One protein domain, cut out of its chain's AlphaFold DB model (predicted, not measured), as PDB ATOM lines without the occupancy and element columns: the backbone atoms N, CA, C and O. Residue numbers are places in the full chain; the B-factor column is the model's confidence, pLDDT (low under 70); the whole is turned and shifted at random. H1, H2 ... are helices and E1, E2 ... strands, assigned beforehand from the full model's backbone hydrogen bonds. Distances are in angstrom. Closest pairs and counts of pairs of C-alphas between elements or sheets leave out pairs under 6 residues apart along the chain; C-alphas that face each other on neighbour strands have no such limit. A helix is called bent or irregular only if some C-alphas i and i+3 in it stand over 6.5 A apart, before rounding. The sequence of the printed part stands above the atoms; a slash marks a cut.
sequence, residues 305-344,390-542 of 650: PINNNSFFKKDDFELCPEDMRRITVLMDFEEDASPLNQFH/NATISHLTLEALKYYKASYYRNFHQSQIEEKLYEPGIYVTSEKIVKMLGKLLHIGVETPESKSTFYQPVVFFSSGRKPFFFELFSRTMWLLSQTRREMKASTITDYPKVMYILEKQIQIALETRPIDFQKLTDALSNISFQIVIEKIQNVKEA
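What this domain is: This is residues 305 to 344 and 390 to 542 of the 650 residues of the protein "uncharacterized protein LOC115882173 isoform X2" of Sitophilus oryzae (UniProt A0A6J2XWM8). What shape do these atoms make? H5 runs through the middle of a cluster of crossed helices, with H1, H2 and H3 packed on one side and H6 and H7 on another; H8 packs on H6, and its residues 537 to 542 stick out. Residues 305 to 344, with no named element, run along the outside. What is printed? The printed part has 193 residues, with E1 and then eight named helices, H1 to H8; it is mostly helix and compact, with a radius of gyration of the C-alphas of 17.0 A and spans of 51 by 38 by 36 A.

Where its parts are: Where is the longest helix? H6, residues 492 to 511, is 29.5 A long and irregular, with C-alphas 493 and 496 7.0 A apart. Where are the others? H5, residues 468 to 486, 26.4 A, has a kink of 26 degrees near residue 478. H7 is residues 517 to 526; H8, residues 529 to 542, ends at C-alpha (6.792, 11.688, -17.114). E1, residues 392 to 394, begins at C-alpha (-19.625, 3.382, 12.895); H1 is 395 to 407, H2 409 to 421, H3 426 to 440 and H4 457 to 461.

How they stand to each other: What touches H6? The hub H5 does, at a steep tilt of 52 degrees, closest at C-alphas Arg 484 and Val 498, 6.1 A. H8 touches H6 about perpendicular, at 75 degrees, closest at C-alphas Gln 505 and Val 532, 6.5 A. What else touches H5? H1, H2, H3 and H7 do; H7 is at a shallow tilt of 18 degrees. Are the backbones whole? Every O i to N i+4 pair is within hydrogen-bond range except in H5, 14 of 15, and H6, 14 of 16.

The domain as a whole: Is there a cut? Residues 345 to 389 are not printed, and C-alphas 344 and 390 are 29.2 A apart. Which link is long? H3 to H4, 16 residues. Where is confidence low? 43 residues are under 70, among them 306 to 332.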
ATOM      1  N   PRO A 305     -23.766   2.138  14.397       72.12
ATOM      2  CA  PRO A 305     -22.796   2.010  15.482       72.12
ATOM      3  C   PRO A 305     -22.406   0.541  15.702       72.12
ATOM      4  O   PRO A 305     -23.281  -0.329  15.728       72.12
ATOM      5  N   ILE A 306     -21.109   0.271  15.898       66.12
ATOM      6  CA  ILE A 306     -20.530  -1.066  16.158       66.12
ATOM      7  C   ILE A 306     -20.755  -1.461  17.632       66.12
ATOM      8  O   ILE A 306     -19.853  -1.862  18.361       66.12
ATOM      9  N   ASN A 307     -22.002  -1.357  18.079       63.66
ATOM     10  CA  ASN A 307     -22.460  -1.831  19.381       63.66
ATOM     11  C   ASN A 307     -23.440  -2.976  19.114       63.66
ATOM     12  O   ASN A 307     -24.162  -2.934  18.114       63.66
ATOM     13  N   ASN A 308     -23.477  -3.998  19.975       54.69
ATOM     14  CA  ASN A 308     -24.431  -5.100  19.823       54.69
ATOM     15  C   ASN A 308     -25.864  -4.541  19.788       54.69
ATOM     16  O   ASN A 308     -26.382  -4.070  20.795       54.69
ATOM     17  N   ASN A 309     -26.484  -4.599  18.612       57.66
ATOM     18  CA  ASN A 309     -27.795  -4.043  18.300       57.66
ATOM     19  C   ASN A 309     -28.621  -5.089  17.536       57.66
ATOM     20  O   ASN A 309     -28.094  -6.082  17.039       57.66
ATOM     21  N   SER A 310     -29.926  -4.860  17.371       56.19
ATOM     22  CA  SER A 310     -30.811  -5.779  16.632       56.19
ATOM     23  C   SER A 310     -30.365  -6.053  15.187       56.19
ATOM     24  O   SER A 310     -30.692  -7.101  14.640       56.19
ATOM     25  N   PHE A 311     -29.615  -5.125  14.582       49.38
ATOM     26  CA  PHE A 311     -29.132  -5.193  13.199       49.38
ATOM     27  C   PHE A 311     -27.677  -5.668  13.063       49.38
ATOM     28  O   PHE A 311     -27.263  -6.050  11.970       49.38
ATOM     29  N   PHE A 312     -26.904  -5.641  14.150       56.75
ATOM     30  CA  PHE A 312     -25.473  -5.930  14.149       56.75
ATOM     31  C   PHE A 312     -25.090  -6.683  15.423       56.75
ATOM     32  O   PHE A 312     -25.184  -6.136  16.524       56.75
ATOM     33  N   LYS A 313     -24.639  -7.929  15.269       61.00
ATOM     34  CA  LYS A 313     -24.032  -8.711  16.345       61.00
ATOM     35  C   LYS A 313     -22.545  -8.837  16.066       61.00
ATOM     36  O   LYS A 313     -22.145  -9.377  15.037       61.00
ATOM     37  N   LYS A 314     -21.737  -8.332  16.991       61.44
ATOM     38  CA  LYS A 314     -20.274  -8.359  16.920       61.44
ATOM     39  C   LYS A 314     -19.754  -9.806  16.830       61.44
ATOM     40  O   LYS A 314     -18.912 -10.117  15.995       61.44
ATOM     41  N   ASP A 315     -20.402 -10.720  17.549       60.53
ATOM     42  CA  ASP A 315     -20.075 -12.152  17.560       60.53
ATOM     43  C   ASP A 315     -20.242 -12.844  16.192       60.53
ATOM     44  O   ASP A 315     -19.618 -13.872  15.941       60.53
ATOM     45  N   ASP A 316     -21.039 -12.288  15.271       65.88
ATOM     46  CA  ASP A 316     -21.277 -12.916  13.966       65.88
ATOM     47  C   ASP A 316     -20.069 -12.788  13.021       65.88
ATOM     48  O   ASP A 316     -19.978 -13.542  12.048       65.88
ATOM     49  N   PHE A 317     -19.148 -11.850  13.264       68.38
ATOM     50  CA  PHE A 317     -17.999 -11.603  12.381       68.38
ATOM     51  C   PHE A 317     -16.656 -11.510  13.115       68.38
ATOM     52  O   PHE A 317     -15.633 -11.279  12.468       68.38
ATOM     53  N   GLU A 318     -16.613 -11.720  14.430       66.81
ATOM     54  CA  GLU A 318     -15.366 -11.825  15.194       66.81
ATOM     55  C   GLU A 318     -14.871 -13.272  15.302       66.81
ATOM     56  O   GLU A 318     -15.646 -14.225  15.307       66.81
ATOM     57  N   LEU A 319     -13.545 -13.442  15.323       64.06
ATOM     58  CA  LEU A 319     -12.926 -14.763  15.451       64.06
ATOM     59  C   LEU A 319     -13.062 -15.269  16.875       64.06
ATOM     60  O   LEU A 319     -12.565 -14.612  17.803       64.06
ATOM     61  N   CYS A 320     -13.573 -16.491  17.012       61.16
ATOM     62  CA  CYS A 320     -13.455 -17.253  18.242       61.16
ATOM     63  C   CYS A 320     -11.969 -17.356  18.650       61.16
ATOM     64  O   CYS A 320     -11.108 -17.636  17.809       61.16
ATOM     65  N   PRO A 321     -11.623 -17.139  19.934       58.03
ATOM     66  CA  PRO A 321     -10.239 -17.205  20.415       58.03
ATOM     67  C   PRO A 321      -9.536 -18.551  20.152       58.03
ATOM     68  O   PRO A 321      -8.308 -18.613  20.127       58.03
ATOM     69  N   GLU A 322     -10.300 -19.626  19.953       56.00
ATOM     70  CA  GLU A 322      -9.803 -20.994  19.773       56.00
ATOM     71  C   GLU A 322      -9.309 -21.284  18.342       56.00
ATOM     72  O   GLU A 322      -8.385 -22.087  18.175       56.00
ATOM     73  N   ASP A 323      -9.831 -20.568  17.338       58.94
ATOM     74  CA  ASP A 323      -9.573 -20.788  15.903       58.94
ATOM     75  C   ASP A 323      -8.270 -20.146  15.397       58.94
ATOM     76  O   ASP A 323      -7.812 -20.401  14.284       58.94
ATOM     77  N   MET A 324      -7.594 -19.365  16.241       57.94
ATOM     78  CA  MET A 324      -6.362 -18.642  15.894       57.94
ATOM     79  C   MET A 324      -5.150 -19.568  15.640       57.94
ATOM     80  O   MET A 324      -4.069 -19.106  15.281       57.94
ATOM     81  N   ARG A 325      -5.296 -20.888  15.844       53.88
ATOM     82  CA  ARG A 325      -4.169 -21.835  15.895       53.88
ATOM     83  C   ARG A 325      -3.583 -22.230  14.537       53.88
ATOM     84  O   ARG A 325      -2.531 -22.868  14.540       53.88
ATOM     85  N   ARG A 326      -4.190 -21.884  13.393       53.00
ATOM     86  CA  ARG A 326      -3.591 -22.126  12.063       53.00
ATOM     87  C   ARG A 326      -3.986 -21.045  11.056       53.00
ATOM     88  O   ARG A 326      -5.132 -20.987  10.630       53.00
ATOM     89  N   ILE A 327      -3.010 -20.248  10.625       54.12
ATOM     90  CA  ILE A 327      -3.123 -19.455   9.397       54.12
ATOM     91  C   ILE A 327      -2.935 -20.429   8.230       54.12
ATOM     92  O   ILE A 327      -1.825 -20.908   7.999       54.12
ATOM     93  N   THR A 328      -4.008 -20.747   7.511       56.94
ATOM     94  CA  THR A 328      -3.910 -21.486   6.246       56.94
ATOM     95  C   THR A 328      -3.753 -20.462   5.130       56.94
ATOM     96  O   THR A 328      -4.685 -19.722   4.840       56.94
ATOM     97  N   VAL A 329      -2.577 -20.391   4.507       61.00
ATOM     98  CA  VAL A 329      -2.325 -19.418   3.434       61.00
ATOM     99  C   VAL A 329      -3.089 -19.835   2.178       61.00
ATOM    100  O   VAL A 329      -2.650 -20.711   1.437       61.00
ATOM    101  N   LEU A 330      -4.237 -19.198   1.945       61.78
ATOM    102  CA  LEU A 330      -4.978 -19.296   0.690       61.78
ATOM    103  C   LEU A 330      -4.380 -18.301  -0.307       61.78
ATOM    104  O   LEU A 330      -4.388 -17.090  -0.065       61.78
ATOM    105  N   MET A 331      -3.817 -18.816  -1.402       60.84
ATOM    106  CA  MET A 331      -3.306 -17.978  -2.494       60.84
ATOM    107  C   MET A 331      -4.375 -17.709  -3.552       60.84
ATOM    108  O   MET A 331      -4.419 -16.604  -4.083       60.84
ATOM    109  N   ASP A 332      -5.288 -18.652  -3.767       67.69
ATOM    110  CA  ASP A 332      -6.297 -18.554  -4.816       67.69
ATOM    111  C   ASP A 332      -7.609 -17.938  -4.303       67.69
ATOM    112  O   ASP A 332      -7.996 -18.078  -3.134       67.69
ATOM    113  N   PHE A 333      -8.295 -17.217  -5.189       75.62
ATOM    114  CA  PHE A 333      -9.664 -16.763  -4.963       75.62
ATOM    115  C   PHE A 333     -10.624 -17.869  -5.420       75.62
ATOM    116  O   PHE A 333     -10.951 -17.960  -6.601       75.62
ATOM    117  N   GLU A 334     -11.034 -18.743  -4.499       68.56
ATOM    118  CA  GLU A 334     -11.935 -19.865  -4.792       68.56
ATOM    119  C   GLU A 334     -13.391 -19.512  -4.452       68.56
ATOM    120  O   GLU A 334     -13.677 -18.961  -3.390       68.56
ATOM    121  N   GLU A 335     -14.332 -19.851  -5.338       63.44
ATOM    122  CA  GLU A 335     -15.764 -19.805  -5.017       63.44
ATOM    123  C   GLU A 335     -16.132 -21.005  -4.130       63.44
ATOM    124  O   GLU A 335     -15.943 -22.158  -4.523       63.44
ATOM    125  N   ASP A 336     -16.678 -20.752  -2.936       60.75
ATOM    126  CA  ASP A 336     -17.140 -21.824  -2.054       60.75
ATOM    127  C   ASP A 336     -18.431 -22.463  -2.609       60.75
ATOM    128  O   ASP A 336     -19.343 -21.787  -3.090       60.75
ATOM    129  N   ALA A 337     -18.535 -23.795  -2.538       48.16
ATOM    130  CA  ALA A 337     -19.566 -24.597  -3.212       48.16
ATOM    131  C   ALA A 337     -21.003 -24.477  -2.640       48.16
ATOM    132  O   ALA A 337     -21.784 -25.426  -2.731       48.16
ATOM    133  N   SER A 338     -21.396 -23.370  -2.000       45.69
ATOM    134  CA  SER A 338     -22.718 -23.259  -1.360       45.69
ATOM    135  C   SER A 338     -23.264 -21.826  -1.297       45.69
ATOM    136  O   SER A 338     -22.975 -21.109  -0.343       45.69
ATOM    137  N   PRO A 339     -24.160 -21.409  -2.210       44.00
ATOM    138  CA  PRO A 339     -25.040 -20.286  -1.940       44.00
ATOM    139  C   PRO A 339     -26.187 -20.785  -1.051       44.00
ATOM    140  O   PRO A 339     -27.167 -21.348  -1.544       44.00
ATOM    141  N   LEU A 340     -26.074 -20.621   0.271       40.69
ATOM    142  CA  LEU A 340     -27.242 -20.753   1.145       40.69
ATOM    143  C   LEU A 340     -28.269 -19.671   0.770       40.69
ATOM    144  O   LEU A 340     -27.931 -18.516   0.514       40.69
ATOM    145  N   ASN A 341     -29.525 -20.106   0.669       43.75
ATOM    146  CA  ASN A 341     -30.673 -19.342   0.195       43.75
ATOM    147  C   ASN A 341     -30.836 -17.976   0.891       43.75
ATOM    148  O   ASN A 341     -30.681 -17.878   2.103       43.75
ATOM    149  N   GLN A 342     -31.296 -16.993   0.099       41.31
ATOM    150  CA  GLN A 342     -31.713 -15.621   0.450       41.31
ATOM    151  C   GLN A 342     -30.620 -14.540   0.547       41.31
ATOM    152  O   GLN A 342     -30.421 -13.934   1.594       41.31
ATOM    153  N   PHE A 343     -30.055 -14.146  -0.599       40.03
ATOM    154  CA  PHE A 343     -29.602 -12.762  -0.774       40.03
ATOM    155  C   PHE A 343     -30.675 -11.979  -1.520       40.03
ATOM    156  O   PHE A 343     -31.019 -12.288  -2.662       40.03
ATOM    157  N   HIS A 344     -31.271 -11.029  -0.803       40.69
ATOM    158  CA  HIS A 344     -32.334 -10.174  -1.304       40.69
ATOM    159  C   HIS A 344     -31.713  -9.068  -2.164       40.69
ATOM    160  O   HIS A 344     -30.671  -8.507  -1.829       40.69
ATOM    161  N   ASN A 390     -16.547   3.374  19.642       50.50
ATOM    162  CA  ASN A 390     -17.375   4.429  19.033       50.50
ATOM    163  C   ASN A 390     -17.367   4.412  17.492       50.50
ATOM    164  O   ASN A 390     -17.877   5.333  16.844       50.50
ATOM    165  N   ALA A 391     -16.783   3.386  16.873       64.25
ATOM    166  CA  ALA A 391     -16.708   3.297  15.421       64.25
ATOM    167  C   ALA A 391     -18.088   2.981  14.808       64.25
ATOM    168  O   ALA A 391     -18.858   2.172  15.324       64.25
ATOM    169  N   THR A 392     -18.412   3.633  13.689       76.88
ATOM    170  CA  THR A 392     -19.625   3.382  12.895       76.88
ATOM    171  C   THR A 392     -19.246   2.775  11.547       76.88
ATOM    172  O   THR A 392     -18.370   3.318  10.869       76.88
ATOM    173  N   ILE A 393     -19.928   1.713  11.125       83.81
ATOM    174  CA  ILE A 393     -19.823   1.160   9.764       83.81
ATOM    175  C   ILE A 393     -21.002   1.608   8.910       83.81
ATOM    176  O   ILE A 393     -22.099   1.803   9.425       83.81
ATOM    177  N   SER A 394     -20.810   1.747   7.604       87.25
ATOM    178  CA  SER A 394     -21.935   1.984   6.699       87.25
ATOM    179  C   SER A 394     -22.826   0.739   6.570       87.25
ATOM    180  O   SER A 394     -22.355  -0.398   6.690       87.25
ATOM    181  N   HIS A 395     -24.115   0.927   6.275       86.00
ATOM    182  CA  HIS A 395     -25.015  -0.188   5.946       86.00
ATOM    183  C   HIS A 395     -24.492  -0.993   4.746       86.00
ATOM    184  O   HIS A 395     -24.618  -2.217   4.701       86.00
ATOM    185  N   LEU A 396     -23.850  -0.320   3.785       88.31
ATOM    186  CA  LEU A 396     -23.222  -0.973   2.639       88.31
ATOM    187  C   LEU A 396     -22.072  -1.901   3.061       88.31
ATOM    188  O   LEU A 396     -21.957  -3.003   2.528       88.31
ATOM    189  N   THR A 397     -21.263  -1.490   4.040       89.62
ATOM    190  CA  THR A 397     -20.187  -2.312   4.620       89.62
ATOM    191  C   THR A 397     -20.731  -3.560   5.297       89.62
ATOM    192  O   THR A 397     -20.172  -4.642   5.121       89.62
ATOM    193  N   LEU A 398     -21.841  -3.443   6.026       86.19
ATOM    194  CA  LEU A 398     -22.469  -4.593   6.668       86.19
ATOM    195  C   LEU A 398     -22.961  -5.625   5.642       86.19
ATOM    196  O   LEU A 398     -22.698  -6.817   5.790       86.19
ATOM    197  N   GLU A 399     -23.642  -5.178   4.587       86.12
ATOM    198  CA  GLU A 399     -24.121  -6.072   3.526       86.12
ATOM    199  C   GLU A 399     -22.965  -6.697   2.733       86.12
ATOM    200  O   GLU A 399     -22.994  -7.892   2.438       86.12
ATOM    201  N   ALA A 400     -21.896  -5.936   2.477       89.81
ATOM    202  CA  ALA A 400     -20.685  -6.453   1.847       89.81
ATOM    203  C   ALA A 400     -20.010  -7.551   2.693       89.81
ATOM    204  O   ALA A 400     -19.597  -8.576   2.156       89.81
ATOM    205  N   LEU A 401     -19.955  -7.378   4.018       88.88
ATOM    206  CA  LEU A 401     -19.431  -8.382   4.949       88.88
ATOM    207  C   LEU A 401     -20.293  -9.646   5.006       88.88
ATOM    208  O   LEU A 401     -19.754 -10.753   4.979       88.88
ATOM    209  N   LYS A 402     -21.624  -9.503   5.056       87.19
ATOM    210  CA  LYS A 402     -22.554 -10.644   5.006       87.19
ATOM    211  C   LYS A 402     -22.384 -11.439   3.716       87.19
ATOM    212  O   LYS A 402     -22.310 -12.666   3.767       87.19
ATOM    213  N   TYR A 403     -22.290 -10.739   2.585       87.75
ATOM    214  CA  TYR A 403     -22.046 -11.357   1.288       87.75
ATOM    215  C   TYR A 403     -20.713 -12.106   1.274       87.75
ATOM    216  O   TYR A 403     -20.670 -13.287   0.944       87.75
ATOM    217  N   TYR A 404     -19.635 -11.448   1.706       89.50
ATOM    218  CA  TYR A 404     -18.299 -12.035   1.701       89.50
ATOM    219  C   TYR A 404     -18.218 -13.296   2.573       89.50
ATOM    220  O   TYR A 404     -17.703 -14.319   2.129       89.50
ATOM    221  N   LYS A 405     -18.818 -13.268   3.770       85.50
ATOM    222  CA  LYS A 405     -18.898 -14.433   4.665       85.50
ATOM    223  C   LYS A 405     -19.673 -15.603   4.054       85.50
ATOM    224  O   LYS A 405     -19.303 -16.751   4.282       85.50
ATOM    225  N   ALA A 406     -20.764 -15.334   3.340       84.12
ATOM    226  CA  ALA A 406     -21.634 -16.383   2.819       84.12
ATOM    227  C   ALA A 406     -21.147 -16.979   1.494       84.12
ATOM    228  O   ALA A 406     -21.266 -18.184   1.296       84.12
ATOM    229  N   SER A 407     -20.617 -16.149   0.595       83.50
ATOM    230  CA  SER A 407     -20.182 -16.565  -0.744       83.50
ATOM    231  C   SER A 407     -18.721 -17.023  -0.791       83.50
ATOM    232  O   SER A 407     -18.367 -17.810  -1.665       83.50
ATOM    233  N   TYR A 408     -17.886 -16.542   0.135       86.31
ATOM    234  CA  TYR A 408     -16.435 -16.754   0.155       86.31
ATOM    235  C   TYR A 408     -15.933 -16.982   1.589       86.31
ATOM    236  O   TYR A 408     -15.021 -16.302   2.065       86.31
ATOM    237  N   TYR A 409     -16.549 -17.925   2.303       83.69
ATOM    238  CA  TYR A 409     -16.270 -18.217   3.708       83.69
ATOM    239  C   TYR A 409     -14.784 -18.485   3.986       83.69
ATOM    240  O   TYR A 409     -14.244 -17.973   4.969       83.69
ATOM    241  N   ARG A 410     -14.098 -19.249   3.126       82.81
ATOM    242  CA  ARG A 410     -12.663 -19.555   3.298       82.81
ATOM    243  C   ARG A 410     -11.804 -18.294   3.268       82.81
ATOM    244  O   ARG A 410     -11.003 -18.060   4.176       82.81
ATOM    245  N   ASN A 411     -11.991 -17.465   2.243       87.00
ATOM    246  CA  ASN A 411     -11.270 -16.203   2.084       87.00
ATOM    247  C   ASN A 411     -11.659 -15.202   3.185       87.00
ATOM    248  O   ASN A 411     -10.790 -14.496   3.703       87.00
ATOM    249  N   PHE A 412     -12.935 -15.176   3.586       87.50
ATOM    250  CA  PHE A 412     -13.423 -14.369   4.701       87.50
ATOM    251  C   PHE A 412     -12.716 -14.737   6.003       87.50
ATOM    252  O   PHE A 412     -12.151 -13.859   6.648       87.50
ATOM    253  N   HIS A 413     -12.678 -16.023   6.356       83.75
ATOM    254  CA  HIS A 413     -12.015 -16.508   7.566       83.75
ATOM    255  C   HIS A 413     -10.517 -16.169   7.571       83.75
ATOM    256  O   HIS A 413      -9.984 -15.708   8.580       83.75
ATOM    257  N   GLN A 414      -9.837 -16.314   6.429       84.62
ATOM    258  CA  GLN A 414      -8.437 -15.902   6.297       84.62
ATOM    259  C   GLN A 414      -8.255 -14.396   6.542       84.62
ATOM    260  O   GLN A 414      -7.399 -14.001   7.335       84.62
ATOM    261  N   SER A 415      -9.087 -13.560   5.915       88.12
ATOM    262  CA  SER A 415      -9.070 -12.104   6.123       88.12
ATOM    263  C   SER A 415      -9.357 -11.738   7.579       88.12
ATOM    264  O   SER A 415      -8.741 -10.833   8.133       88.12
ATOM    265  N   GLN A 416     -10.260 -12.471   8.230       85.81
ATOM    266  CA  GLN A 416     -10.592 -12.310   9.642       85.81
ATOM    267  C   GLN A 416      -9.353 -12.518  10.524       85.81
ATOM    268  O   GLN A 416      -9.109 -11.725  11.435       85.81
ATOM    269  N   ILE A 417      -8.554 -13.559  10.240       82.56
ATOM    270  CA  ILE A 417      -7.341 -13.879  11.010       82.56
ATOM    271  C   ILE A 417      -6.278 -12.814  10.787       82.56
ATOM    272  O   ILE A 417      -5.705 -12.313  11.754       82.56
ATOM    273  N   GLU A 418      -6.029 -12.448   9.533       84.88
ATOM    274  CA  GLU A 418      -5.016 -11.451   9.193       84.88
ATOM    275  C   GLU A 418      -5.350 -10.077   9.788       84.88
ATOM    276  O   GLU A 418      -4.495  -9.454  10.413       84.88
ATOM    277  N   GLU A 419      -6.594  -9.613   9.681       87.12
ATOM    278  CA  GLU A 419      -6.978  -8.295  10.198       87.12
ATOM    279  C   GLU A 419      -7.054  -8.245  11.732       87.12
ATOM    280  O   GLU A 419      -6.893  -7.168  12.309       87.12
ATOM    281  N   LYS A 420      -7.240  -9.391  12.404       82.75
ATOM    282  CA  LYS A 420      -7.073  -9.510  13.862       82.75
ATOM    283  C   LYS A 420      -5.596  -9.524  14.265       82.75
ATOM    284  O   LYS A 420      -5.244  -8.912  15.263       82.75
ATOM    285  N   LEU A 421      -4.738 -10.198  13.497       81.62
ATOM    286  CA  LEU A 421      -3.299 -10.302  13.764       81.62
ATOM    287  C   LEU A 421      -2.569  -8.965  13.577       81.62
ATOM    288  O   LEU A 421      -1.712  -8.617  14.381       81.62
ATOM    289  N   TYR A 422      -2.879  -8.242  12.501       78.69
ATOM    290  CA  TYR A 422      -2.199  -6.994  12.139       78.69
ATOM    291  C   TYR A 422      -2.888  -5.734  12.694       78.69
ATOM    292  O   TYR A 422      -2.437  -4.629  12.394       78.69
ATOM    293  N   GLU A 423      -3.958  -5.913  13.478       73.81
ATOM    294  CA  GLU A 423      -4.670  -4.891  14.257       73.81
ATOM    295  C   GLU A 423      -5.009  -3.605  13.481       73.81
ATOM    296  O   GLU A 423      -4.454  -2.540  13.738       73.81
ATOM    297  N   PRO A 424      -6.001  -3.656  12.578       73.44
ATOM    298  CA  PRO A 424      -7.094  -2.686  12.718       73.44
ATOM    299  C   PRO A 424      -8.459  -3.354  12.928       73.44
ATOM    300  O   PRO A 424      -9.404  -2.691  13.347       73.44
ATOM    301  N   GLY A 425      -8.574  -4.660  12.667       82.88
ATOM    302  CA  GLY A 425      -9.826  -5.407  12.744       82.88
ATOM    303  C   GLY A 425     -10.642  -5.383  11.447       82.88
ATOM    304  O   GLY A 425     -10.608  -4.434  10.658       82.88
ATOM    305  N   ILE A 426     -11.419  -6.451  11.237       86.00
ATOM    306  CA  ILE A 426     -12.146  -6.706   9.983       86.00
ATOM    307  C   ILE A 426     -13.130  -5.582   9.622       86.00
ATOM    308  O   ILE A 426     -13.251  -5.226   8.452       86.00
ATOM    309  N   TYR A 427     -13.790  -4.969  10.609       85.69
ATOM    310  CA  TYR A 427     -14.787  -3.918  10.375       85.69
ATOM    311  C   TYR A 427     -14.164  -2.613   9.884       85.69
ATOM    312  O   TYR A 427     -14.654  -2.020   8.924       85.69
ATOM    313  N   VAL A 428     -13.063  -2.187  10.511       85.62
ATOM    314  CA  VAL A 428     -12.351  -0.952  10.155       85.62
ATOM    315  C   VAL A 428     -11.782  -1.070   8.746       85.62
ATOM    316  O   VAL A 428     -11.947  -0.167   7.923       85.62
ATOM    317  N   THR A 429     -11.174  -2.218   8.443       90.38
ATOM    318  CA  THR A 429     -10.656  -2.519   7.107       90.38
ATOM    319  C   THR A 429     -11.753  -2.571   6.055       90.38
ATOM    320  O   THR A 429     -11.619  -1.926   5.012       90.38
ATOM    321  N   SER A 430     -12.866  -3.245   6.341       91.38
ATOM    322  CA  SER A 430     -13.989  -3.332   5.403       91.38
ATOM    323  C   SER A 430     -14.602  -1.965   5.117       91.38
ATOM    324  O   SER A 430     -14.824  -1.624   3.960       91.38
ATOM    325  N   GLU A 431     -14.805  -1.139   6.146       90.44
ATOM    326  CA  GLU A 431     -15.334   0.219   5.999       90.44
ATOM    327  C   GLU A 431     -14.407   1.099   5.154       90.44
ATOM    328  O   GLU A 431     -14.856   1.846   4.280       90.44
ATOM    329  N   LYS A 432     -13.093   0.984   5.370       91.50
ATOM    330  CA  LYS A 432     -12.099   1.728   4.597       91.50
ATOM    331  C   LYS A 432     -12.092   1.302   3.128       91.50
ATOM    332  O   LYS A 432     -12.043   2.170   2.257       91.50
ATOM    333  N   ILE A 433     -12.202   0.001   2.855       94.75
ATOM    334  CA  ILE A 433     -12.299  -0.539   1.493       94.75
ATOM    335  C   ILE A 433     -13.595  -0.097   0.819       94.75
ATOM    336  O   ILE A 433     -13.547   0.382  -0.308       94.75
ATOM    337  N   VAL A 434     -14.744  -0.184   1.490       93.81
ATOM    338  CA  VAL A 434     -16.032   0.253   0.926       93.81
ATOM    339  C   VAL A 434     -16.002   1.737   0.570       93.81
ATOM    340  O   VAL A 434     -16.396   2.109  -0.535       93.81
ATOM    341  N   LYS A 435     -15.449   2.589   1.442       92.12
ATOM    342  CA  LYS A 435     -15.249   4.018   1.154       92.12
ATOM    343  C   LYS A 435     -14.276   4.261  -0.002       92.12
ATOM    344  O   LYS A 435     -14.517   5.150  -0.816       92.12
ATOM    345  N   MET A 436     -13.189   3.495  -0.089       94.56
ATOM    346  CA  MET A 436     -12.228   3.565  -1.197       94.56
ATOM    347  C   MET A 436     -12.884   3.167  -2.528       94.56
ATOM    348  O   MET A 436     -12.812   3.927  -3.491       94.56
ATOM    349  N   LEU A 437     -13.590   2.034  -2.575       94.31
ATOM    350  CA  LEU A 437     -14.325   1.574  -3.758       94.31
ATOM    351  C   LEU A 437     -15.428   2.560  -4.158       94.31
ATOM    352  O   LEU A 437     -15.586   2.852  -5.339       94.31
ATOM    353  N   GLY A 438     -16.147   3.128  -3.185       91.19
ATOM    354  CA  GLY A 438     -17.142   4.173  -3.424       91.19
ATOM    355  C   GLY A 438     -16.549   5.408  -4.105       91.19
ATOM    356  O   GLY A 438     -17.137   5.917  -5.059       91.19
ATOM    357  N   LYS A 439     -15.353   5.845  -3.684       90.94
ATOM    358  CA  LYS A 439     -14.623   6.951  -4.324       90.94
ATOM    359  C   LYS A 439     -14.163   6.605  -5.741       90.94
ATOM    360  O   LYS A 439     -14.381   7.408  -6.643       90.94
ATOM    361  N   LEU A 440     -13.566   5.425  -5.940       91.06
ATOM    362  CA  LEU A 440     -13.069   4.970  -7.248       91.06
ATOM    363  C   LEU A 440     -14.189   4.803  -8.283       91.06
ATOM    364  O   LEU A 440     -13.987   5.054  -9.466       91.06
ATOM    365  N   LEU A 441     -15.375   4.383  -7.840       89.56
ATOM    366  CA  LEU A 441     -16.543   4.179  -8.696       89.56
ATOM    367  C   LEU A 441     -17.450   5.417  -8.801       89.56
ATOM    368  O   LEU A 441     -18.491   5.343  -9.453       89.56
ATOM    369  N   HIS A 442     -17.082   6.533  -8.161       86.81
ATOM    370  CA  HIS A 442     -17.874   7.766  -8.112       86.81
ATOM    371  C   HIS A 442     -19.317   7.556  -7.603       86.81
ATOM    372  O   HIS A 442     -20.271   8.160  -8.100       86.81
ATOM    373  N   ILE A 443     -19.486   6.702  -6.588       85.62
ATOM    374  CA  ILE A 443     -20.782   6.462  -5.938       85.62
ATOM    375  C   ILE A 443     -21.195   7.717  -5.163       85.62
ATOM    376  O   ILE A 443     -20.425   8.238  -4.360       85.62
ATOM    377  N   GLY A 444     -22.424   8.189  -5.382       69.31
ATOM    378  CA  GLY A 444     -22.961   9.380  -4.716       69.31
ATOM    379  C   GLY A 444     -22.709  10.701  -5.438       69.31
ATOM    380  O   GLY A 444     -23.029  11.754  -4.897       69.31
ATOM    381  N   VAL A 445     -22.179  10.674  -6.664       76.69
ATOM    382  CA  VAL A 445     -22.084  11.877  -7.496       76.69
ATOM    383  C   VAL A 445     -23.462  12.210  -8.086       76.69
ATOM    384  O   VAL A 445     -24.036  11.419  -8.834       76.69
ATOM    385  N   GLU A 446     -23.996  13.393  -7.764       65.19
ATOM    386  CA  GLU A 446     -25.334  13.833  -8.204       65.19
ATOM    387  C   GLU A 446     -25.445  14.007  -9.730       65.19
ATOM    388  O   GLU A 446     -26.513  13.789 -10.315       65.19
ATOM    389  N   THR A 447     -24.340  14.376 -10.387       75.75
ATOM    390  CA  THR A 447     -24.282  14.616 -11.836       75.75
ATOM    391  C   THR A 447     -23.088  13.914 -12.487       75.75
ATOM    392  O   THR A 447     -21.950  14.256 -12.159       75.75
ATOM    393  N   PRO A 448     -23.315  12.997 -13.447       82.62
ATOM    394  CA  PRO A 448     -22.244  12.357 -14.207       82.62
ATOM    395  C   PRO A 448     -21.342  13.372 -14.921       82.62
ATOM    396  O   PRO A 448     -21.813  14.397 -15.424       82.62
ATOM    397  N   GLU A 449     -20.046  13.076 -15.005       84.12
ATOM    398  CA  GLU A 449     -19.075  13.940 -15.677       84.12
ATOM    399  C   GLU A 449     -19.278  13.947 -17.200       84.12
ATOM    400  O   GLU A 449     -19.266  12.901 -17.842       84.12
ATOM    401  N   SER A 450     -19.388  15.131 -17.814       79.81
ATOM    402  CA  SER A 450     -19.845  15.290 -19.208       79.81
ATOM    403  C   SER A 450     -18.931  14.718 -20.300       79.81
ATOM    404  O   SER A 450     -19.330  14.691 -21.460       79.81
ATOM    405  N   LYS A 451     -17.691  14.328 -19.986       84.31
ATOM    406  CA  LYS A 451     -16.719  13.815 -20.975       84.31
ATOM    407  C   LYS A 451     -16.112  12.467 -20.602       84.31
ATOM    408  O   LYS A 451     -15.289  11.955 -21.368       84.31
ATOM    409  N   SER A 452     -16.484  11.923 -19.446       87.25
ATOM    410  CA  SER A 452     -15.941  10.656 -18.974       87.25
ATOM    411  C   SER A 452     -16.548   9.493 -19.749       87.25
ATOM    412  O   SER A 452     -17.738   9.487 -20.064       87.25
ATOM    413  N   THR A 453     -15.708   8.517 -20.068       89.31
ATOM    414  CA  THR A 453     -16.090   7.236 -20.675       89.31
ATOM    415  C   THR A 453     -15.708   6.066 -19.769       89.31
ATOM    416  O   THR A 453     -15.568   4.926 -20.213       89.31
ATOM    417  N   PHE A 454     -15.481   6.336 -18.482       89.94
ATOM    418  CA  PHE A 454     -15.016   5.341 -17.524       89.94
ATOM    419  C   PHE A 454     -16.168   4.459 -17.021       89.94
ATOM    420  O   PHE A 454     -16.657   4.618 -15.906       89.94
ATOM    421  N   TYR A 455     -16.611   3.514 -17.848       91.94
ATOM    422  CA  TYR A 455     -17.583   2.495 -17.454       91.94
ATOM    423  C   TYR A 455     -16.911   1.128 -17.233       91.94
ATOM    424  O   TYR A 455     -15.850   0.835 -17.785       91.94
ATOM    425  N   GLN A 456     -17.546   0.295 -16.415       92.19
ATOM    426  CA  GLN A 456     -17.130  -1.040 -16.015       92.19
ATOM    427  C   GLN A 456     -18.120  -2.063 -16.586       92.19
ATOM    428  O   GLN A 456     -19.246  -2.164 -16.088       92.19
ATOM    429  N   PRO A 457     -17.731  -2.846 -17.609       91.25
ATOM    430  CA  PRO A 457     -18.590  -3.869 -18.210       91.25
ATOM    431  C   PRO A 457     -19.230  -4.826 -17.195       91.25
ATOM    432  O   PRO A 457     -20.408  -5.165 -17.315       91.25
ATOM    433  N   VAL A 458     -18.480  -5.196 -16.151       89.94
ATOM    434  CA  VAL A 458     -18.927  -6.123 -15.101       89.94
ATOM    435  C   VAL A 458     -20.173  -5.623 -14.351       89.94
ATOM    436  O   VAL A 458     -20.965  -6.429 -13.863       89.94
ATOM    437  N   VAL A 459     -20.411  -4.306 -14.294       89.12
ATOM    438  CA  VAL A 459     -21.642  -3.735 -13.710       89.12
ATOM    439  C   VAL A 459     -22.878  -4.276 -14.431       89.12
ATOM    440  O   VAL A 459     -23.862  -4.638 -13.781       89.12
ATOM    441  N   PHE A 460     -22.803  -4.391 -15.757       87.44
ATOM    442  CA  PHE A 460     -23.888  -4.866 -16.616       87.44
ATOM    443  C   PHE A 460     -23.941  -6.397 -16.713       87.44
ATOM    444  O   PHE A 460     -25.022  -6.954 -16.871       87.44
ATOM    445  N   PHE A 461     -22.804  -7.078 -16.543       85.69
ATOM    446  CA  PHE A 461     -22.743  -8.541 -16.432       85.69
ATOM    447  C   PHE A 461     -23.343  -9.071 -15.116       85.69
ATOM    448  O   PHE A 461     -23.842 -10.194 -15.055       85.69
ATOM    449  N   SER A 462     -23.272  -8.282 -14.039       82.12
ATOM    450  CA  SER A 462     -23.664  -8.732 -12.700       82.12
ATOM    451  C   SER A 462     -25.123  -9.203 -12.620       82.12
ATOM    452  O   SER A 462     -26.037  -8.594 -13.180       82.12
ATOM    453  N   SER A 463     -25.367 -10.274 -11.861       76.38
ATOM    454  CA  SER A 463     -26.716 -10.795 -11.603       76.38
ATOM    455  C   SER A 463     -27.208 -10.367 -10.221       76.38
ATOM    456  O   SER A 463     -26.426  -9.925  -9.382       76.38
ATOM    457  N   GLY A 464     -28.507 -10.520  -9.942       67.75
ATOM    458  CA  GLY A 464     -29.039 -10.276  -8.593       67.75
ATOM    459  C   GLY A 464     -28.399 -11.162  -7.513       67.75
ATOM    460  O   GLY A 464     -28.337 -10.760  -6.358       67.75
ATOM    461  N   ARG A 465     -27.880 -12.340  -7.894       73.69
ATOM    462  CA  ARG A 465     -27.184 -13.274  -6.993       73.69
ATOM    463  C   ARG A 465     -25.711 -12.934  -6.781       73.69
ATOM    464  O   ARG A 465     -25.180 -13.272  -5.734       73.69
ATOM    465  N   LYS A 466     -25.077 -12.285  -7.764       79.88
ATOM    466  CA  LYS A 466     -23.678 -11.838  -7.716       79.88
ATOM    467  C   LYS A 466     -23.592 -10.337  -8.031       79.88
ATOM    468  O   LYS A 466     -23.275  -9.978  -9.170       79.88
ATOM    469  N   PRO A 467     -23.943  -9.448  -7.080       86.31
ATOM    470  CA  PRO A 467     -23.916  -8.007  -7.310       86.31
ATOM    471  C   PRO A 467     -22.484  -7.497  -7.495       86.31
ATOM    472  O   PRO A 467     -21.606  -7.798  -6.689       86.31
ATOM    473  N   PHE A 468     -22.259  -6.662  -8.515       90.38
ATOM    474  CA  PHE A 468     -20.926  -6.155  -8.874       90.38
ATOM    475  C   PHE A 468     -20.141  -5.573  -7.689       90.38
ATOM    476  O   PHE A 468     -18.979  -5.921  -7.501       90.38
ATOM    477  N   PHE A 469     -20.768  -4.708  -6.882       91.88
ATOM    478  CA  PHE A 469     -20.073  -4.027  -5.787       91.88
ATOM    479  C   PHE A 469     -19.556  -5.012  -4.726       91.88
ATOM    480  O   PHE A 469     -18.419  -4.892  -4.277       91.88
ATOM    481  N   PHE A 470     -20.357  -6.018  -4.358       91.88
ATOM    482  CA  PHE A 470     -19.975  -7.010  -3.349       91.88
ATOM    483  C   PHE A 470     -18.950  -8.021  -3.874       91.88
ATOM    484  O   PHE A 470     -18.056  -8.447  -3.141       91.88
ATOM    485  N   GLU A 471     -19.026  -8.352  -5.161       92.62
ATOM    486  CA  GLU A 471     -18.026  -9.169  -5.850       92.62
ATOM    487  C   GLU A 471     -16.669  -8.460  -5.959       92.62
ATOM    488  O   GLU A 471     -15.618  -9.074  -5.746       92.62
ATOM    489  N   LEU A 472     -16.681  -7.155  -6.246       94.19
ATOM    490  CA  LEU A 472     -15.483  -6.318  -6.252       94.19
ATOM    491  C   LEU A 472     -14.907  -6.165  -4.838       94.19
ATOM    492  O   LEU A 472     -13.695  -6.271  -4.662       94.19
ATOM    493  N   PHE A 473     -15.761  -5.971  -3.828       95.19
ATOM    494  CA  PHE A 473     -15.356  -5.923  -2.422       95.19
ATOM    495  C   PHE A 473     -14.663  -7.219  -1.985       95.19
ATOM    496  O   PHE A 473     -13.558  -7.166  -1.450       95.19
ATOM    497  N   SER A 474     -15.261  -8.377  -2.272       93.69
ATOM    498  CA  SER A 474     -14.721  -9.685  -1.874       93.69
ATOM    499  C   SER A 474     -13.345  -9.950  -2.502       93.69
ATOM    500  O   SER A 474     -12.414 -10.372  -1.814       93.69
ATOM    501  N   ARG A 475     -13.177  -9.617  -3.790       93.75
ATOM    502  CA  ARG A 475     -11.875  -9.691  -4.481       93.75
ATOM    503  C   ARG A 475     -10.869  -8.683  -3.943       93.75
ATOM    504  O   ARG A 475      -9.690  -8.994  -3.853       93.75
ATOM    505  N   THR A 476     -11.324  -7.495  -3.556       94.75
ATOM    506  CA  THR A 476     -10.464  -6.475  -2.943       94.75
ATOM    507  C   THR A 476      -9.952  -6.919  -1.572       94.75
ATOM    508  O   THR A 476      -8.772  -6.740  -1.281       94.75
ATOM    509  N   MET A 477     -10.808  -7.537  -0.749       93.00
ATOM    510  CA  MET A 477     -10.420  -8.118   0.542       93.00
ATOM    511  C   MET A 477      -9.381  -9.229   0.370       93.00
ATOM    512  O   MET A 477      -8.374  -9.239   1.069       93.00
ATOM    513  N   TRP A 478      -9.570 -10.118  -0.606       92.25
ATOM    514  CA  TRP A 478      -8.572 -11.139  -0.936       92.25
ATOM    515  C   TRP A 478      -7.253 -10.537  -1.447       92.25
ATOM    516  O   TRP A 478      -6.177 -10.939  -1.000       92.25
ATOM    517  N   LEU A 479      -7.319  -9.538  -2.334       92.12
ATOM    518  CA  LEU A 479      -6.131  -8.870  -2.863       92.12
ATOM    519  C   LEU A 479      -5.347  -8.155  -1.756       92.12
ATOM    520  O   LEU A 479      -4.122  -8.196  -1.769       92.12
ATOM    521  N   LEU A 480      -6.020  -7.564  -0.760       92.69
ATOM    522  CA  LEU A 480      -5.364  -6.931   0.390       92.69
ATOM    523  C   LEU A 480      -4.388  -7.893   1.083       92.69
ATOM    524  O   LEU A 480      -3.249  -7.512   1.370       92.69
ATOM    525  N   SER A 481      -4.813  -9.136   1.315       88.94
ATOM    526  CA  SER A 481      -3.974 -10.185   1.900       88.94
ATOM    527  C   SER A 481      -2.733 -10.463   1.052       88.94
ATOM    528  O   SER A 481      -1.621 -10.576   1.575       88.94
ATOM    529  N   GLN A 482      -2.894 -10.533  -0.272       88.69
ATOM    530  CA  GLN A 482      -1.783 -10.726  -1.202       88.69
ATOM    531  C   GLN A 482      -0.819  -9.532  -1.202       88.69
ATOM    532  O   GLN A 482       0.379  -9.711  -0.977       88.69
ATOM    533  N   THR A 483      -1.330  -8.312  -1.355       90.69
ATOM    534  CA  THR A 483      -0.543  -7.072  -1.373       90.69
ATOM    535  C   THR A 483       0.249  -6.880  -0.085       90.69
ATOM    536  O   THR A 483       1.426  -6.517  -0.121       90.69
ATOM    537  N   ARG A 484      -0.350  -7.181   1.073       89.56
ATOM    538  CA  ARG A 484       0.331  -7.103   2.373       89.56
ATOM    539  C   ARG A 484       1.559  -8.018   2.427       89.56
ATOM    540  O   ARG A 484       2.617  -7.587   2.897       89.56
ATOM    541  N   ARG A 485       1.442  -9.250   1.917       87.94
ATOM    542  CA  ARG A 485       2.549 -10.222   1.846       87.94
ATOM    543  C   ARG A 485       3.636  -9.782   0.871       87.94
ATOM    544  O   ARG A 485       4.811  -9.826   1.226       87.94
ATOM    545  N   GLU A 486       3.254  -9.317  -0.317       89.38
ATOM    546  CA  GLU A 486       4.197  -8.807  -1.322       89.38
ATOM    547  C   GLU A 486       5.016  -7.622  -0.786       89.38
ATOM    548  O   GLU A 486       6.228  -7.552  -0.995       89.38
ATOM    549  N   MET A 487       4.374  -6.736  -0.018       88.81
ATOM    550  CA  MET A 487       5.022  -5.601   0.644       88.81
ATOM    551  C   MET A 487       5.797  -5.979   1.915       88.81
ATOM    552  O   MET A 487       6.494  -5.130   2.469       88.81
ATOM    553  N   LYS A 488       5.676  -7.224   2.400       88.75
ATOM    554  CA  LYS A 488       6.205  -7.687   3.699       88.75
ATOM    555  C   LYS A 488       5.764  -6.799   4.875       88.75
ATOM    556  O   LYS A 488       6.489  -6.639   5.858       88.75
ATOM    557  N   ALA A 489       4.567  -6.223   4.777       86.69
ATOM    558  CA  ALA A 489       4.017  -5.302   5.764       86.69
ATOM    559  C   ALA A 489       3.492  -6.076   6.981       86.69
ATOM    560  O   ALA A 489       2.479  -6.767   6.892       86.69
ATOM    561  N   SER A 490       4.188  -5.952   8.114       80.12
ATOM    562  CA  SER A 490       3.898  -6.730   9.334       80.12
ATOM    563  C   SER A 490       3.402  -5.874  10.501       80.12
ATOM    564  O   SER A 490       3.057  -6.412  11.547       80.12
ATOM    565  N   THR A 491       3.376  -4.546  10.347       81.75
ATOM    566  CA  THR A 491       2.986  -3.618  11.414       81.75
ATOM    567  C   THR A 491       1.760  -2.802  11.025       81.75
ATOM    568  O   THR A 491       1.526  -2.514   9.849       81.75
ATOM    569  N   ILE A 492       1.017  -2.336  12.027       82.81
ATOM    570  CA  ILE A 492      -0.092  -1.404  11.814       82.81
ATOM    571  C   ILE A 492       0.366  -0.064  11.208       82.81
ATOM    572  O   ILE A 492      -0.400   0.602  10.515       82.81
ATOM    573  N   THR A 493       1.636   0.321  11.377       87.12
ATOM    574  CA  THR A 493       2.175   1.548  10.762       87.12
ATOM    575  C   THR A 493       2.316   1.456   9.241       87.12
ATOM    576  O   THR A 493       2.278   2.477   8.552       87.12
ATOM    577  N   ASP A 494       2.413   0.241   8.694       88.06
ATOM    578  CA  ASP A 494       2.480   0.011   7.250       88.06
ATOM    579  C   ASP A 494       1.093   0.008   6.595       88.06
ATOM    580  O   ASP A 494       0.974   0.206   5.385       88.06
ATOM    581  N   TYR A 495       0.030  -0.155   7.383       88.06
ATOM    582  CA  TYR A 495      -1.342  -0.289   6.899       88.06
ATOM    583  C   TYR A 495      -1.810   0.850   5.971       88.06
ATOM    584  O   TYR A 495      -2.391   0.550   4.925       88.06
ATOM    585  N   PRO A 496      -1.540   2.147   6.242       90.81
ATOM    586  CA  PRO A 496      -1.894   3.213   5.305       90.81
ATOM    587  C   PRO A 496      -1.192   3.078   3.947       90.81
ATOM    588  O   PRO A 496      -1.798   3.380   2.920       90.81
ATOM    589  N   LYS A 497       0.060   2.600   3.926       90.88
ATOM    590  CA  LYS A 497       0.825   2.390   2.687       90.88
ATOM    591  C   LYS A 497       0.279   1.202   1.902       90.88
ATOM    592  O   LYS A 497       0.128   1.311   0.692       90.88
ATOM    593  N   VAL A 498      -0.049   0.103   2.587       91.81
ATOM    594  CA  VAL A 498      -0.687  -1.071   1.967       91.81
ATOM    595  C   VAL A 498      -2.011  -0.670   1.320       91.81
ATOM    596  O   VAL A 498      -2.239  -0.984   0.157       91.81
ATOM    597  N   MET A 499      -2.838   0.106   2.025       92.75
ATOM    598  CA  MET A 499      -4.102   0.617   1.486       92.75
ATOM    599  C   MET A 499      -3.911   1.529   0.269       92.75
ATOM    600  O   MET A 499      -4.663   1.422  -0.693       92.75
ATOM    601  N   TYR A 500      -2.890   2.388   0.276       92.19
ATOM    602  CA  TYR A 500      -2.572   3.238  -0.874       92.19
ATOM    603  C   TYR A 500      -2.169   2.422  -2.114       92.19
ATOM    604  O   TYR A 500      -2.608   2.716  -3.225       92.19
ATOM    605  N   ILE A 501      -1.344   1.387  -1.938       93.06
ATOM    606  CA  ILE A 501      -0.964   0.484  -3.032       93.06
ATOM    607  C   ILE A 501      -2.177  -0.300  -3.530       93.06
ATOM    608  O   ILE A 501      -2.375  -0.380  -4.741       93.06
ATOM    609  N   LEU A 502      -3.006  -0.815  -2.620       94.50
ATOM    610  CA  LEU A 502      -4.231  -1.533  -2.960       94.50
ATOM    611  C   LEU A 502      -5.180  -0.665  -3.799       94.50
ATOM    612  O   LEU A 502      -5.670  -1.112  -4.835       94.50
ATOM    613  N   GLU A 503      -5.386   0.595  -3.410       94.81
ATOM    614  CA  GLU A 503      -6.183   1.557  -4.180       94.81
ATOM    615  C   GLU A 503      -5.657   1.700  -5.616       94.81
ATOM    616  O   GLU A 503      -6.431   1.682  -6.575       94.81
ATOM    617  N   LYS A 504      -4.329   1.780  -5.784       92.56
ATOM    618  CA  LYS A 504      -3.692   1.879  -7.104       92.56
ATOM    619  C   LYS A 504      -3.789   0.587  -7.910       92.56
ATOM    620  O   LYS A 504      -4.023   0.669  -9.114       92.56
ATOM    621  N   GLN A 505      -3.668  -0.580  -7.279       93.62
ATOM    622  CA  GLN A 505      -3.879  -1.871  -7.943       93.62
ATOM    623  C   GLN A 505      -5.283  -1.961  -8.533       93.62
ATOM    624  O   GLN A 505      -5.439  -2.293  -9.706       93.62
ATOM    625  N   ILE A 506      -6.295  -1.598  -7.744       94.56
ATOM    626  CA  ILE A 506      -7.693  -1.633  -8.178       94.56
ATOM    627  C   ILE A 506      -7.937  -0.611  -9.283       94.56
ATOM    628  O   ILE A 506      -8.570  -0.945 -10.277       94.56
ATOM    629  N   GLN A 507      -7.405   0.609  -9.151       93.00
ATOM    630  CA  GLN A 507      -7.517   1.624 -10.198       93.00
ATOM    631  C   GLN A 507      -6.970   1.097 -11.538       93.00
ATOM    632  O   GLN A 507      -7.669   1.145 -12.547       93.00
ATOM    633  N   ILE A 508      -5.765   0.519 -11.531       91.19
ATOM    634  CA  ILE A 508      -5.133  -0.049 -12.728       91.19
ATOM    635  C   ILE A 508      -5.942  -1.235 -13.274       91.19
ATOM    636  O   ILE A 508      -6.096  -1.364 -14.487       91.19
ATOM    637  N   ALA A 509      -6.472  -2.101 -12.405       92.94
ATOM    638  CA  ALA A 509      -7.293  -3.236 -12.821       92.94
ATOM    639  C   ALA A 509      -8.582  -2.777 -13.513       92.94
ATOM    640  O   ALA A 509      -8.928  -3.281 -14.579       92.94
ATOM    641  N   LEU A 510      -9.269  -1.785 -12.943       93.00
ATOM    642  CA  LEU A 510     -10.512  -1.236 -13.485       93.00
ATOM    643  C   LEU A 510     -10.289  -0.452 -14.789       93.00
ATOM    644  O   LEU A 510     -11.175  -0.435 -15.644       93.00
ATOM    645  N   GLU A 511      -9.112   0.145 -14.994       91.38
ATOM    646  CA  GLU A 511      -8.727   0.769 -16.271       91.38
ATOM    647  C   GLU A 511      -8.676  -0.245 -17.431       91.38
ATOM    648  O   GLU A 511      -8.940   0.127 -18.572       91.38
ATOM    649  N   THR A 512      -8.427  -1.535 -17.157       90.62
ATOM    650  CA  THR A 512      -8.459  -2.596 -18.187       90.62
ATOM    651  C   THR A 512      -9.867  -2.973 -18.658       90.62
ATOM    652  O   THR A 512      -9.994  -3.715 -19.631       90.62
ATOM    653  N   ARG A 513     -10.919  -2.455 -18.001       91.81
ATOM    654  CA  ARG A 513     -12.339  -2.734 -18.285       91.81
ATOM    655  C   ARG A 513     -12.623  -4.241 -18.441       91.81
ATOM    656  O   ARG A 513     -13.017  -4.687 -19.524       91.81
ATOM    657  N   PRO A 514     -12.440  -5.046 -17.379       91.75
ATOM    658  CA  PRO A 514     -12.713  -6.477 -17.443       91.75
ATOM    659  C   PRO A 514     -14.177  -6.720 -17.828       91.75
ATOM    660  O   PRO A 514     -15.069  -6.026 -17.345       91.75
ATOM    661  N   ILE A 515     -14.427  -7.687 -18.716       89.62
ATOM    662  CA  ILE A 515     -15.788  -7.960 -19.211       89.62
ATOM    663  C   ILE A 515     -16.616  -8.811 -18.242       89.62
ATOM    664  O   ILE A 515     -17.824  -8.640 -18.150       89.62
ATOM    665  N   ASP A 516     -15.961  -9.674 -17.470       90.56
ATOM    666  CA  ASP A 516     -16.590 -10.607 -16.542       90.56
ATOM    667  C   ASP A 516     -15.799 -10.682 -15.222       90.56
ATOM    668  O   ASP A 516     -14.732 -10.080 -15.060       90.56
ATOM    669  N   PHE A 517     -16.341 -11.416 -14.248       90.12
ATOM    670  CA  PHE A 517     -15.703 -11.586 -12.943       90.12
ATOM    671  C   PHE A 517     -14.409 -12.411 -12.994       90.12
ATOM    672  O   PHE A 517     -13.550 -12.223 -12.129       90.12
ATOM    673  N   GLN A 518     -14.237 -13.291 -13.986       90.06
ATOM    674  CA  GLN A 518     -13.013 -14.080 -14.122       90.06
ATOM    675  C   GLN A 518     -11.868 -13.176 -14.566       90.06
ATOM    676  O   GLN A 518     -10.875 -13.066 -13.858       90.06
ATOM    677  N   LYS A 519     -12.056 -12.417 -15.647       91.31
ATOM    678  CA  LYS A 519     -11.078 -11.442 -16.135       91.31
ATOM    679  C   LYS A 519     -10.810 -10.331 -15.134       91.31
ATOM    680  O   LYS A 519      -9.699  -9.819 -15.100       91.31
ATOM    681  N   LEU A 520     -11.794  -9.953 -14.313       92.00
ATOM    682  CA  LEU A 520     -11.556  -9.045 -13.189       92.00
ATOM    683  C   LEU A 520     -10.585  -9.671 -12.179       92.00
ATOM    684  O   LEU A 520      -9.653  -9.004 -11.743       92.00
ATOM    685  N   THR A 521     -10.783 -10.944 -11.828       91.12
ATOM    686  CA  THR A 521      -9.868 -11.687 -10.944       91.12
ATOM    687  C   THR A 521      -8.481 -11.804 -11.566       91.12
ATOM    688  O   THR A 521      -7.501 -11.496 -10.899       91.12
ATOM    689  N   ASP A 522      -8.399 -12.161 -12.850       90.62
ATOM    690  CA  ASP A 522      -7.137 -12.289 -13.582       90.62
ATOM    691  C   ASP A 522      -6.409 -10.939 -13.684       90.62
ATOM    692  O   ASP A 522      -5.191 -10.864 -13.550       90.62
ATOM    693  N   ALA A 523      -7.137  -9.840 -13.901       91.19
ATOM    694  CA  ALA A 523      -6.554  -8.504 -13.902       91.19
ATOM    695  C   ALA A 523      -5.984  -8.153 -12.522       91.19
ATOM    696  O   ALA A 523      -4.861  -7.667 -12.436       91.19
ATOM    697  N   LEU A 524      -6.724  -8.429 -11.444       89.81
ATOM    698  CA  LEU A 524      -6.275  -8.162 -10.075       89.81
ATOM    699  C   LEU A 524      -5.084  -9.046  -9.669       89.81
ATOM    700  O   LEU A 524      -4.154  -8.537  -9.052       89.81
ATOM    701  N   SER A 525      -5.078 -10.329 -10.041       87.75
ATOM    702  CA  SER A 525      -4.003 -11.273  -9.701       87.75
ATOM    703  C   SER A 525      -2.699 -10.971 -10.439       87.75
ATOM    704  O   SER A 525      -1.616 -11.107  -9.868       87.75
ATOM    705  N   ASN A 526      -2.788 -10.510 -11.690       87.62
ATOM    706  CA  ASN A 526      -1.623 -10.159 -12.497       87.62
ATOM    707  C   ASN A 526      -0.974  -8.827 -12.079       87.62
ATOM    708  O   ASN A 526       0.190  -8.589 -12.403       87.62
ATOM    709  N   ILE A 527      -1.686  -7.945 -11.367       88.31
ATOM    710  CA  ILE A 527      -1.147  -6.654 -10.916       88.31
ATOM    711  C   ILE A 527      -0.448  -6.827  -9.561       88.31
ATOM    712  O   ILE A 527      -0.999  -6.545  -8.496       88.31
ATOM    713  N   SER A 528       0.818  -7.237  -9.617       86.38
ATOM    714  CA  SER A 528       1.687  -7.285  -8.437       86.38
ATOM    715  C   SER A 528       2.119  -5.893  -7.961       86.38
ATOM    716  O   SER A 528       2.146  -4.917  -8.720       86.38
ATOM    717  N   PHE A 529       2.549  -5.812  -6.703       86.19
ATOM    718  CA  PHE A 529       3.142  -4.626  -6.090       86.19
ATOM    719  C   PHE A 529       4.276  -4.012  -6.930       86.19
ATOM    720  O   PHE A 529       4.363  -2.788  -7.045       86.19
ATOM    721  N   GLN A 530       5.122  -4.839  -7.558       85.75
ATOM    722  CA  GLN A 530       6.252  -4.365  -8.370       85.75
ATOM    723  C   GLN A 530       5.782  -3.591  -9.606       85.75
ATOM    724  O   GLN A 530       6.261  -2.487  -9.861       85.75
ATOM    725  N   ILE A 531       4.779  -4.121 -10.314       86.75
ATOM    726  CA  ILE A 531       4.195  -3.484 -11.505       86.75
ATOM    727  C   ILE A 531       3.583  -2.124 -11.144       86.75
ATOM    728  O   ILE A 531       3.686  -1.154 -11.896       86.75
ATOM    729  N   VAL A 532       2.944  -2.033  -9.976       88.06
ATOM    730  CA  VAL A 532       2.333  -0.789  -9.488       88.06
ATOM    731  C   VAL A 532       3.399   0.257  -9.188       88.06
ATOM    732  O   VAL A 532       3.240   1.413  -9.577       88.06
ATOM    733  N   ILE A 533       4.488  -0.128  -8.519       88.00
ATOM    734  CA  ILE A 533       5.597   0.782  -8.215       88.00
ATOM    735  C   ILE A 533       6.251   1.296  -9.495       88.00
ATOM    736  O   ILE A 533       6.456   2.505  -9.603       88.00
ATOM    737  N   GLU A 534       6.505   0.422 -10.467       89.31
ATOM    738  CA  GLU A 534       7.060   0.804 -11.767       89.31
ATOM    739  C   GLU A 534       6.145   1.808 -12.484       89.31
ATOM    740  O   GLU A 534       6.589   2.881 -12.890       89.31
ATOM    741  N   LYS A 535       4.832   1.544 -12.546       86.69
ATOM    742  CA  LYS A 535       3.864   2.498 -13.115       86.69
ATOM    743  C   LYS A 535       3.854   3.835 -12.373       86.69
ATOM    744  O   LYS A 535       3.824   4.886 -13.011       86.69
ATOM    745  N   ILE A 536       3.895   3.823 -11.040       85.31
ATOM    746  CA  ILE A 536       3.949   5.051 -10.233       85.31
ATOM    747  C   ILE A 536       5.241   5.831 -10.513       85.31
ATOM    748  O   ILE A 536       5.198   7.060 -10.590       85.31
ATOM    749  N   GLN A 537       6.379   5.150 -10.656       86.62
ATOM    750  CA  GLN A 537       7.663   5.768 -10.998       86.62
ATOM    751  C   GLN A 537       7.620   6.377 -12.401       86.62
ATOM    752  O   GLN A 537       7.882   7.569 -12.530       86.62
ATOM    753  N   ASN A 538       7.154   5.632 -13.403       89.06
ATOM    754  CA  ASN A 538       7.023   6.109 -14.781       89.06
ATOM    755  C   ASN A 538       6.124   7.352 -14.880       89.06
ATOM    756  O   ASN A 538       6.465   8.319 -15.556       89.06
ATOM    757  N   VAL A 539       4.994   7.376 -14.163       85.56
ATOM    758  CA  VAL A 539       4.109   8.556 -14.114       85.56
ATOM    759  C   VAL A 539       4.804   9.748 -13.449       85.56
ATOM    760  O   VAL A 539       4.673  10.879 -13.919       85.56
ATOM    761  N   LYS A 540       5.559   9.529 -12.366       85.88
ATOM    762  CA  LYS A 540       6.334  10.597 -11.712       85.88
ATOM    763  C   LYS A 540       7.428  11.145 -12.625       85.88
ATOM    764  O   LYS A 540       7.579  12.361 -12.698       85.88
ATOM    765  N   GLU A 541       8.151  10.278 -13.325       87.25
ATOM    766  CA  GLU A 541       9.187  10.662 -14.286       87.25
ATOM    767  C   GLU A 541       8.599  11.438 -15.466       87.25
ATOM    768  O   GLU A 541       9.099  12.511 -15.795       87.25
ATOM    769  N   ALA A 542       7.486  10.978 -16.041       87.44
ATOM    770  CA  ALA A 542       6.792  11.688 -17.114       87.44
ATOM    771  C   ALA A 542       6.314  13.081 -16.673       87.44
ATOM    772  O   ALA A 542       6.521  14.066 -17.383       87.44
TER     773      ALA A 542